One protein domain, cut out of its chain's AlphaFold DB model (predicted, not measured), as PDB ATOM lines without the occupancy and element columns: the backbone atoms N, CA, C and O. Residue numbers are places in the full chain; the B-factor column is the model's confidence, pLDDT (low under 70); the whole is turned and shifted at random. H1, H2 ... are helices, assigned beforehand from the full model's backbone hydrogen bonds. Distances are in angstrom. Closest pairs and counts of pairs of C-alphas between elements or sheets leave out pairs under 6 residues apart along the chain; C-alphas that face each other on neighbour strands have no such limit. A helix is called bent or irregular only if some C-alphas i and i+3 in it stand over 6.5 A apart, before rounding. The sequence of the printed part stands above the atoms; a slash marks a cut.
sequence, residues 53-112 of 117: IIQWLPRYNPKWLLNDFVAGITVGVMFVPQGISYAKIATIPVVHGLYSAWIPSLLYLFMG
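What this domain is: This is residues 53 to 112 of the 117 residues of the protein "Sulfate_transp domain-containing protein" of Trichoderma gamsii (UniProt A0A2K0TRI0). A long helical hairpin opens like a narrow V: H2, the longest helix, makes one arm, and the shorter H3 folds back beside its later part, the two meeting near their link. At the wide end the short helix H1 crosses the opening from the side of H2's start towards the end of H3, and the whole is a long, loose frame with an empty middle. The printed part has 60 residues with three named helices, in the order H1, H2, H3, and no named strand; the class is all helix. It is loose, with a radius of gyration of the C-alphas of 14.6 A, and spans 44 by 22 by 13 A.

How they stand to each other: H2, residues 62 to 89, has a kink of 27 degrees near residue 78. It touches H3, residues 94 to 111, with residues 83 to 88 alone, and H3 meets this touch with residues 94 to 101 alone. Their closest C-alphas are those of Ala 87 and Val 94, 5.2 A apart. The two run opposite ways at a shallow tilt of 34 degrees, only just short of steep, and form a helical hairpin. H1, residues 53 to 59, only just touches H3, with 3 pairs of C-alphas within 8 A, and H3 does so with residues 109 to 111 alone. The closest C-alphas of H1 and H3 are those of Ile 53 and Phe 110, 5.7 A apart, and the helices run the same way at a steep tilt of 66 degrees. H1 and H2 are apart. Of the O i to N i+4 pairs, 20 of 24 in H2, 11 of 14 in H3 and 1 of 3 in H1 are within hydrogen-bond range; in H1, 1 of 4 O i to N i+3 pairs is within range.

Where its parts are: H2 runs 40.3 A from C-alpha 62 at (99.918, 73.941, 110.956) to C-alpha 89 at (62.581, 62.820, 100.519). It is irregular, but only just: C-alphas 63 and 66 are 6.53 A apart. H3 measures 26.2 A and ends with C-alpha 111 at (89.315, 73.366, 92.924). It is neither bent nor irregular, but only just: C-alphas 101 and 104 are 6.3 A apart. H1 measures 10.3 A and begins with C-alpha 53 at (95.149, 74.665, 96.174). It is irregular, but only just, with C-alphas 55 and 58 at 6.8 A.

The domain as a whole: The outline is elongated, only just, and the two C-alphas farthest apart are those of Arg 59 and Thr 91, at 43.5 A. Residues 55 to 75, of which 55 to 59 belong to H1 and 62 to 75 to H2, stand free. The C-alphas of Ile 53 and Gly 112, the first and last printed, are 7.2 A apart. Both links, H1 to H2 and H2 to H3, are tight, and the printed part has no cut. The mean pLDDT of the printed part is 81.0; residues 97 and 112 are under 70.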
ATOM      1  N   ILE A  53      94.504  75.406  95.078       73.62
ATOM      2  CA  ILE A  53      95.149  74.665  96.174       73.62
ATOM      3  C   ILE A  53      96.626  75.012  96.363       73.62
ATOM      4  O   ILE A  53      97.093  75.154  97.491       73.62
ATOM      5  N   ILE A  54      97.350  75.250  95.269       71.81
ATOM      6  CA  ILE A  54      98.783  75.566  95.300       71.81
ATOM      7  C   ILE A  54      99.020  76.959  95.907       71.81
ATOM      8  O   ILE A  54     100.082  77.225  96.468       71.81
ATOM      9  N   GLN A  55      98.024  77.849  95.853       73.38
ATOM     10  CA  GLN A  55      98.145  79.219  96.344       73.38
ATOM     11  C   GLN A  55      97.914  79.346  97.855       73.38
ATOM     12  O   GLN A  55      98.516  80.228  98.480       73.38
ATOM     13  N   TRP A  56      97.021  78.537  98.437       75.12
ATOM     14  CA  TRP A  56      96.643  78.640  99.854       75.12
ATOM     15  C   TRP A  56      97.350  77.622 100.749       75.12
ATOM     16  O   TRP A  56      97.693  77.967 101.878       75.12
ATOM     17  N   LEU A  57      97.656  76.419 100.250       78.44
ATOM     18  CA  LEU A  57      98.325  75.369 101.024       78.44
ATOM     19  C   LEU A  57      99.662  75.812 101.663       78.44
ATOM     20  O   LEU A  57      99.849  75.557 102.850       78.44
ATOM     21  N   PRO A  58     100.577  76.533 100.974       75.69
ATOM     22  CA  PRO A  58     101.818  77.006 101.601       75.69
ATOM     23  C   PRO A  58     101.616  78.155 102.604       75.69
ATOM     24  O   PRO A  58     102.526  78.459 103.370       75.69
ATOM     25  N   ARG A  59     100.442  78.803 102.616       79.12
ATOM     26  CA  ARG A  59     100.064  79.838 103.598       79.12
ATOM     27  C   ARG A  59      99.311  79.265 104.803       79.12
ATOM     28  O   ARG A  59      98.955  80.018 105.708       79.12
ATOM     29  N   TYR A  60      99.064  77.958 104.819       79.12
ATOM     30  CA  TYR A  60      98.309  77.291 105.868       79.12
ATOM     31  C   TYR A  60      99.117  77.190 107.168       79.12
ATOM     32  O   TYR A  60     100.268  76.749 107.175       79.12
ATOM     33  N   ASN A  61      98.510  77.586 108.289       81.75
ATOM     34  CA  ASN A  61      99.146  77.486 109.596       81.75
ATOM     35  C   ASN A  61      98.959  76.067 110.161       81.75
ATOM     36  O   ASN A  61      97.823  75.674 110.425       81.75
ATOM     37  N   PRO A  62     100.034  75.308 110.446       81.88
ATOM     38  CA  PRO A  62      99.918  73.941 110.956       81.88
ATOM     39  C   PRO A  62      99.205  73.851 112.314       81.88
ATOM     40  O   PRO A  62      98.705  72.787 112.668       81.88
ATOM     41  N   LYS A  63      99.101  74.955 113.071       84.44
ATOM     42  CA  LYS A  63      98.311  75.003 114.312       84.44
ATOM     43  C   LYS A  63      96.809  74.815 114.074       84.44
ATOM     44  O   LYS A  63      96.114  74.371 114.981       84.44
ATOM     45  N   TRP A  64      96.309  75.140 112.883       83.00
ATOM     46  CA  TRP A  64      94.899  74.962 112.527       83.00
ATOM     47  C   TRP A  64      94.565  73.529 112.128       83.00
ATOM     48  O   TRP A  64      93.401  73.158 112.195       83.00
ATOM     49  N   LEU A  65      95.568  72.690 111.850       85.00
ATOM     50  CA  LEU A  65      95.356  71.305 111.426       85.00
ATOM     51  C   LEU A  65      94.554  70.499 112.450       85.00
ATOM     52  O   LEU A  65      93.698  69.699 112.084       85.00
ATOM     53  N   LEU A  66      94.814  70.726 113.739       88.06
ATOM     54  CA  LEU A  66      94.095  70.040 114.810       88.06
ATOM     55  C   LEU A  66      92.624  70.477 114.863       88.06
ATOM     56  O   LEU A  66      91.735  69.647 115.042       88.06
ATOM     57  N   ASN A  67      92.373  71.774 114.670       86.88
ATOM     58  CA  ASN A  67      91.027  72.338 114.666       86.88
ATOM     59  C   ASN A  67      90.248  71.888 113.426       86.88
ATOM     60  O   ASN A  67      89.105  71.463 113.562       86.88
ATOM     61  N   ASP A  68      90.878  71.892 112.252       87.56
ATOM     62  CA  ASP A  68      90.280  71.433 110.996       87.56
ATOM     63  C   ASP A  68      89.999  69.932 111.018       87.56
ATOM     64  O   ASP A  68      88.997  69.480 110.468       87.56
ATOM     65  N   PHE A  69      90.833  69.147 111.701       89.31
ATOM     66  CA  PHE A  69      90.585  67.721 111.893       89.31
ATOM     67  C   PHE A  69      89.338  67.471 112.751       89.31
ATOM     68  O   PHE A  69      88.454  66.705 112.363       89.31
ATOM     69  N   VAL A  70      89.225  68.154 113.894       93.25
ATOM     70  CA  VAL A  70      88.050  68.044 114.775       93.25
ATOM     71  C   VAL A  70      86.794  68.587 114.085       93.25
ATOM     72  O   VAL A  70      85.731  67.962 114.154       93.25
ATOM     73  N   ALA A  71      86.908  69.708 113.370       88.38
ATOM     74  CA  ALA A  71      85.823  70.278 112.577       88.38
ATOM     75  C   ALA A  71      85.397  69.327 111.449       88.38
ATOM     76  O   ALA A  71      84.206  69.082 111.277       88.38
ATOM     77  N   GLY A  72      86.349  68.717 110.741       86.50
ATOM     78  CA  GLY A  72      86.096  67.752 109.673       86.50
ATOM     79  C   GLY A  72      85.362  66.505 110.164       86.50
ATOM     80  O   GLY A  72      84.400  66.077 109.528       86.50
ATOM     81  N   ILE A  73      85.741  65.965 111.328       91.94
ATOM     82  CA  ILE A  73      85.005  64.862 111.967       91.94
ATOM     83  C   ILE A  73      83.584  65.302 112.319       91.94
ATOM     84  O   ILE A  73      82.625  64.598 112.011       91.94
ATOM     85  N   THR A  74      83.439  66.475 112.934       92.38
ATOM     86  CA  THR A  74      82.135  67.001 113.361       92.38
ATOM     87  C   THR A  74      81.192  67.182 112.171       92.38
ATOM     88  O   THR A  74      80.061  66.694 112.192       92.38
ATOM     89  N   VAL A  75      81.675  67.815 111.101       88.81
ATOM     90  CA  VAL A  75      80.933  67.998 109.850       88.81
ATOM     91  C   VAL A  75      80.627  66.643 109.208       88.81
ATOM     92  O   VAL A  75      79.481  66.390 108.846       88.81
ATOM     93  N   GLY A  76      81.594  65.726 109.138       86.69
ATOM     94  CA  GLY A  76      81.386  64.381 108.593       86.69
ATOM     95  C   GLY A  76      80.272  63.609 109.308       86.69
ATOM     96  O   GLY A  76      79.422  63.004 108.656       86.69
ATOM     97  N   VAL A  77      80.218  63.691 110.641       89.62
ATOM     98  CA  VAL A  77      79.144  63.087 111.444       89.62
ATOM     99  C   VAL A  77      77.794  63.751 111.161       89.62
ATOM    100  O   VAL A  77      76.796  63.043 111.045       89.62
ATOM    101  N   MET A  78      77.742  65.076 110.991       89.19
ATOM    102  CA  MET A  78      76.505  65.797 110.643       89.19
ATOM    103  C   MET A  78      75.983  65.469 109.235       89.19
ATOM    104  O   MET A  78      74.771  65.445 109.016       89.19
ATOM    105  N   PHE A  79      76.868  65.162 108.286       84.00
ATOM    106  CA  PHE A  79      76.478  64.822 106.914       84.00
ATOM    107  C   PHE A  79      75.728  63.485 106.813       84.00
ATOM    108  O   PHE A  79      74.915  63.312 105.904       84.00
ATOM    109  N   VAL A  80      75.939  62.552 107.751       83.50
ATOM    110  CA  VAL A  80      75.253  61.246 107.769       83.50
ATOM    111  C   VAL A  80      73.725  61.394 107.895       83.50
ATOM    112  O   VAL A  80      73.016  60.958 106.982       83.50
ATOM    113  N   PRO A  81      73.169  62.023 108.952       85.62
ATOM    114  CA  PRO A  81      71.722  62.212 109.064       85.62
ATOM    115  C   PRO A  81      71.161  63.149 107.984       85.62
ATOM    116  O   PRO A  81      70.039  62.938 107.515       85.62
ATOM    117  N   GLN A  82      71.935  64.146 107.543       83.12
ATOM    118  CA  GLN A  82      71.534  65.064 106.473       83.12
ATOM    119  C   GLN A  82      71.363  64.333 105.127       83.12
ATOM    120  O   GLN A  82      70.344  64.500 104.457       83.12
ATOM    121  N   GLY A  83      72.312  63.466 104.761       81.31
ATOM    122  CA  GLY A  83      72.252  62.664 103.536       81.31
ATOM    123  C   GLY A  83      71.107  61.648 103.542       81.31
ATOM    124  O   GLY A  83      70.400  61.511 102.543       81.31
ATOM    125  N   ILE A  84      70.863  60.993 104.684       83.69
ATOM    126  CA  ILE A  84      69.731  60.065 104.855       83.69
ATOM    127  C   ILE A  84      68.394  60.800 104.690       83.69
ATOM    128  O   ILE A  84      67.486  60.289 104.031       83.69
ATOM    129  N   SER A  85      68.274  62.010 105.242       84.25
ATOM    130  CA  SER A  85      67.047  62.812 105.161       84.25
ATOM    131  C   SER A  85      66.728  63.231 103.725       84.25
ATOM    132  O   SER A  85      65.589  63.076 103.282       84.25
ATOM    133  N   TYR A  86      67.728  63.686 102.963       81.12
ATOM    134  CA  TYR A  86      67.530  64.061 101.560       81.12
ATOM    135  C   TYR A  86      67.227  62.866 100.658       81.12
ATOM    136  O   TYR A  86      66.316  62.945  99.835       81.12
ATOM    137  N   ALA A  87      67.915  61.737 100.846       81.38
ATOM    138  CA  ALA A  87      67.626  60.515 100.095       81.38
ATOM    139  C   ALA A  87      66.201  60.000 100.363       81.38
ATOM    140  O   ALA A  87      65.512  59.571  99.436       81.38
ATOM    141  N   LYS A  88      65.731  60.111 101.615       79.94
ATOM    142  CA  LYS A  88      64.370  59.733 102.011       79.94
ATOM    143  C   LYS A  88      63.300  60.596 101.335       79.94
ATOM    144  O   LYS A  88      62.289  60.049 100.909       79.94
ATOM    145  N   ILE A  89      63.518  61.908 101.207       83.81
ATOM    146  CA  ILE A  89      62.581  62.820 100.519       83.81
ATOM    147  C   ILE A  89      62.602  62.588  99.003       83.81
ATOM    148  O   ILE A  89      61.560  62.634  98.359       83.81
ATOM    149  N   ALA A  90      63.773  62.296  98.435       82.50
ATOM    150  CA  ALA A  90      63.934  62.045  97.007       82.50
ATOM    151  C   ALA A  90      63.564  60.607  96.580       82.50
ATOM    152  O   ALA A  90      63.665  60.285  95.398       82.50
ATOM    153  N   THR A  91      63.121  59.733  97.499       79.81
ATOM    154  CA  THR A  91      62.772  58.316  97.231       79.81
ATOM    155  C   THR A  91      63.871  57.521  96.505       79.81
ATOM    156  O   THR A  91      63.592  56.577  95.770       79.81
ATOM    157  N   ILE A  92      65.138  57.885  96.724       81.56
ATOM    158  CA  ILE A  92      66.309  57.231  96.124       81.56
ATOM    159  C   ILE A  92      67.098  56.439  97.175       81.56
ATOM    160  O   ILE A  92      67.087  56.794  98.357       81.56
ATOM    161  N   PRO A  93      67.832  55.382  96.776       77.38
ATOM    162  CA  PRO A  93      68.722  54.672  97.687       77.38
ATOM    163  C   PRO A  93      69.760  55.614  98.315       77.38
ATOM    164  O   PRO A  93      70.490  56.312  97.609       77.38
ATOM    165  N   VAL A  94      69.871  55.586  99.648       73.50
ATOM    166  CA  VAL A  94      70.786  56.425 100.456       73.50
ATOM    167  C   VAL A  94      72.239  56.346  99.972       73.50
ATOM    168  O   VAL A  94      72.969  57.333 100.016       73.50
ATOM    169  N   VAL A  95      72.640  55.187  99.447       72.88
ATOM    170  CA  VAL A  95      73.984  54.931  98.911       72.88
ATOM    171  C   VAL A  95      74.333  55.896  97.767       72.88
ATOM    172  O   VAL A  95      75.453  56.396  97.708       72.88
ATOM    173  N   HIS A  96      73.372  56.238  96.901       71.94
ATOM    174  CA  HIS A  96      73.600  57.204  95.822       71.94
ATOM    175  C   HIS A  96      73.703  58.642  96.339       71.94
ATOM    176  O   HIS A  96      74.533  59.402  95.842       71.94
ATOM    177  N   GLY A  97      72.937  58.986  97.380       67.19
ATOM    178  CA  GLY A  97      73.029  60.284  98.053       67.19
ATOM    179  C   GLY A  97      74.396  60.513  98.705       67.19
ATOM    180  O   GLY A  97      74.946  61.612  98.631       67.19
ATOM    181  N   LEU A  98      74.987  59.454  99.269       70.69
ATOM    182  CA  LEU A  98      76.328  59.512  99.848       70.69
ATOM    183  C   LEU A  98      77.390  59.769  98.770       70.69
ATOM    184  O   LEU A  98      78.232  60.648  98.946       70.69
ATOM    185  N   TYR A  99      77.304  59.079  97.624       74.50
ATOM    186  CA  TYR A  99      78.210  59.303  96.493       74.50
ATOM    187  C   TYR A  99      78.094  60.712  95.898       74.50
ATOM    188  O   TYR A  99      79.115  61.322  95.580       74.50
ATOM    189  N   SER A 100      76.884  61.265  95.792       74.38
ATOM    190  CA  SER A 100      76.688  62.631  95.295       74.38
ATOM    191  C   SER A 100      77.112  63.718  96.282       74.38
ATOM    192  O   SER A 100      77.351  64.840  95.855       74.38
ATOM    193  N   ALA A 101      77.199  63.420  97.582       73.00
ATOM    194  CA  ALA A 101      77.553  64.407  98.601       73.00
ATOM    195  C   ALA A 101      79.071  64.544  98.792       73.00
ATOM    196  O   ALA A 101      79.578  65.658  98.867       73.00
ATOM    197  N   TRP A 102      79.817  63.434  98.835       77.25
ATOM    198  CA  TRP A 102      81.253  63.487  99.149       77.25
ATOM    199  C   TRP A 102      82.151  63.836  97.949       77.25
ATOM    200  O   TRP A 102      83.156  64.522  98.131       77.25
ATOM    201  N   ILE A 103      81.799  63.414  96.722       83.62
ATOM    202  CA  ILE A 103      82.621  63.676  95.524       83.62
ATOM    203  C   ILE A 103      82.730  65.179  95.234       83.62
ATOM    204  O   ILE A 103      83.853  65.649  95.044       83.62
ATOM    205  N   PRO A 104      81.637  65.968  95.230       81.12
ATOM    206  CA  PRO A 104      81.735  67.409  95.016       81.12
ATOM    207  C   PRO A 104      82.517  68.122  96.120       81.12
ATOM    208  O   PRO A 104      83.267  69.042  95.817       81.12
ATOM    209  N   SER A 105      82.404  67.683  97.379       79.44
ATOM    210  CA  SER A 105      83.180  68.241  98.496       79.44
ATOM    211  C   SER A 105      84.679  67.961  98.362       79.44
ATOM    212  O   SER A 105      85.491  68.860  98.574       79.44
ATOM    213  N   LEU A 106      85.057  66.748  97.944       82.31
ATOM    214  CA  LEU A 106      86.444  66.408  97.605       82.31
ATOM    215  C   LEU A 106      86.949  67.230  96.419       82.31
ATOM    216  O   LEU A 106      88.048  67.770  96.467       82.31
ATOM    217  N   LEU A 107      86.143  67.372  95.367       83.38
ATOM    218  CA  LEU A 107      86.504  68.180  94.205       83.38
ATOM    219  C   LEU A 107      86.675  69.659  94.579       83.38
ATOM    220  O   LEU A 107      87.610  70.311  94.113       83.38
ATOM    221  N   TYR A 108      85.819  70.171  95.464       80.88
ATOM    222  CA  TYR A 108      85.907  71.522  96.003       80.88
ATOM    223  C   TYR A 108      87.151  71.727  96.877       80.88
ATOM    224  O   TYR A 108      87.692  72.820  96.888       80.88
ATOM    225  N   LEU A 109      87.689  70.704  97.544       78.75
ATOM    226  CA  LEU A 109      88.975  70.836  98.242       78.75
ATOM    227  C   LEU A 109      90.123  71.169  97.267       78.75
ATOM    228  O   LEU A 109      90.991  71.983  97.578       78.75
ATOM    229  N   PHE A 110      90.118  70.562  96.076       74.81
ATOM    230  CA  PHE A 110      91.168  70.753  95.069       74.81
ATOM    231  C   PHE A 110      90.950  71.986  94.183       74.81
ATOM    232  O   PHE A 110      91.911  72.663  93.813       74.81
ATOM    233  N   MET A 111      89.695  72.270  93.827       76.94
ATOM    234  CA  MET A 111      89.315  73.366  92.924       76.94
ATOM    235  C   MET A 111      88.729  74.582  93.652       76.94
ATOM    236  O   MET A 111      88.398  75.578  93.012       76.94
ATOM    237  N   GLY A 112      88.582  74.510  94.972       66.69
ATOM    238  CA  GLY A 112      87.999  75.558  95.797       66.69
ATOM    239  C   GLY A 112      88.879  76.793  95.814       66.69
ATOM    240  O   GLY A 112      90.044  76.753  96.204       66.69
TER     241      GLY A 112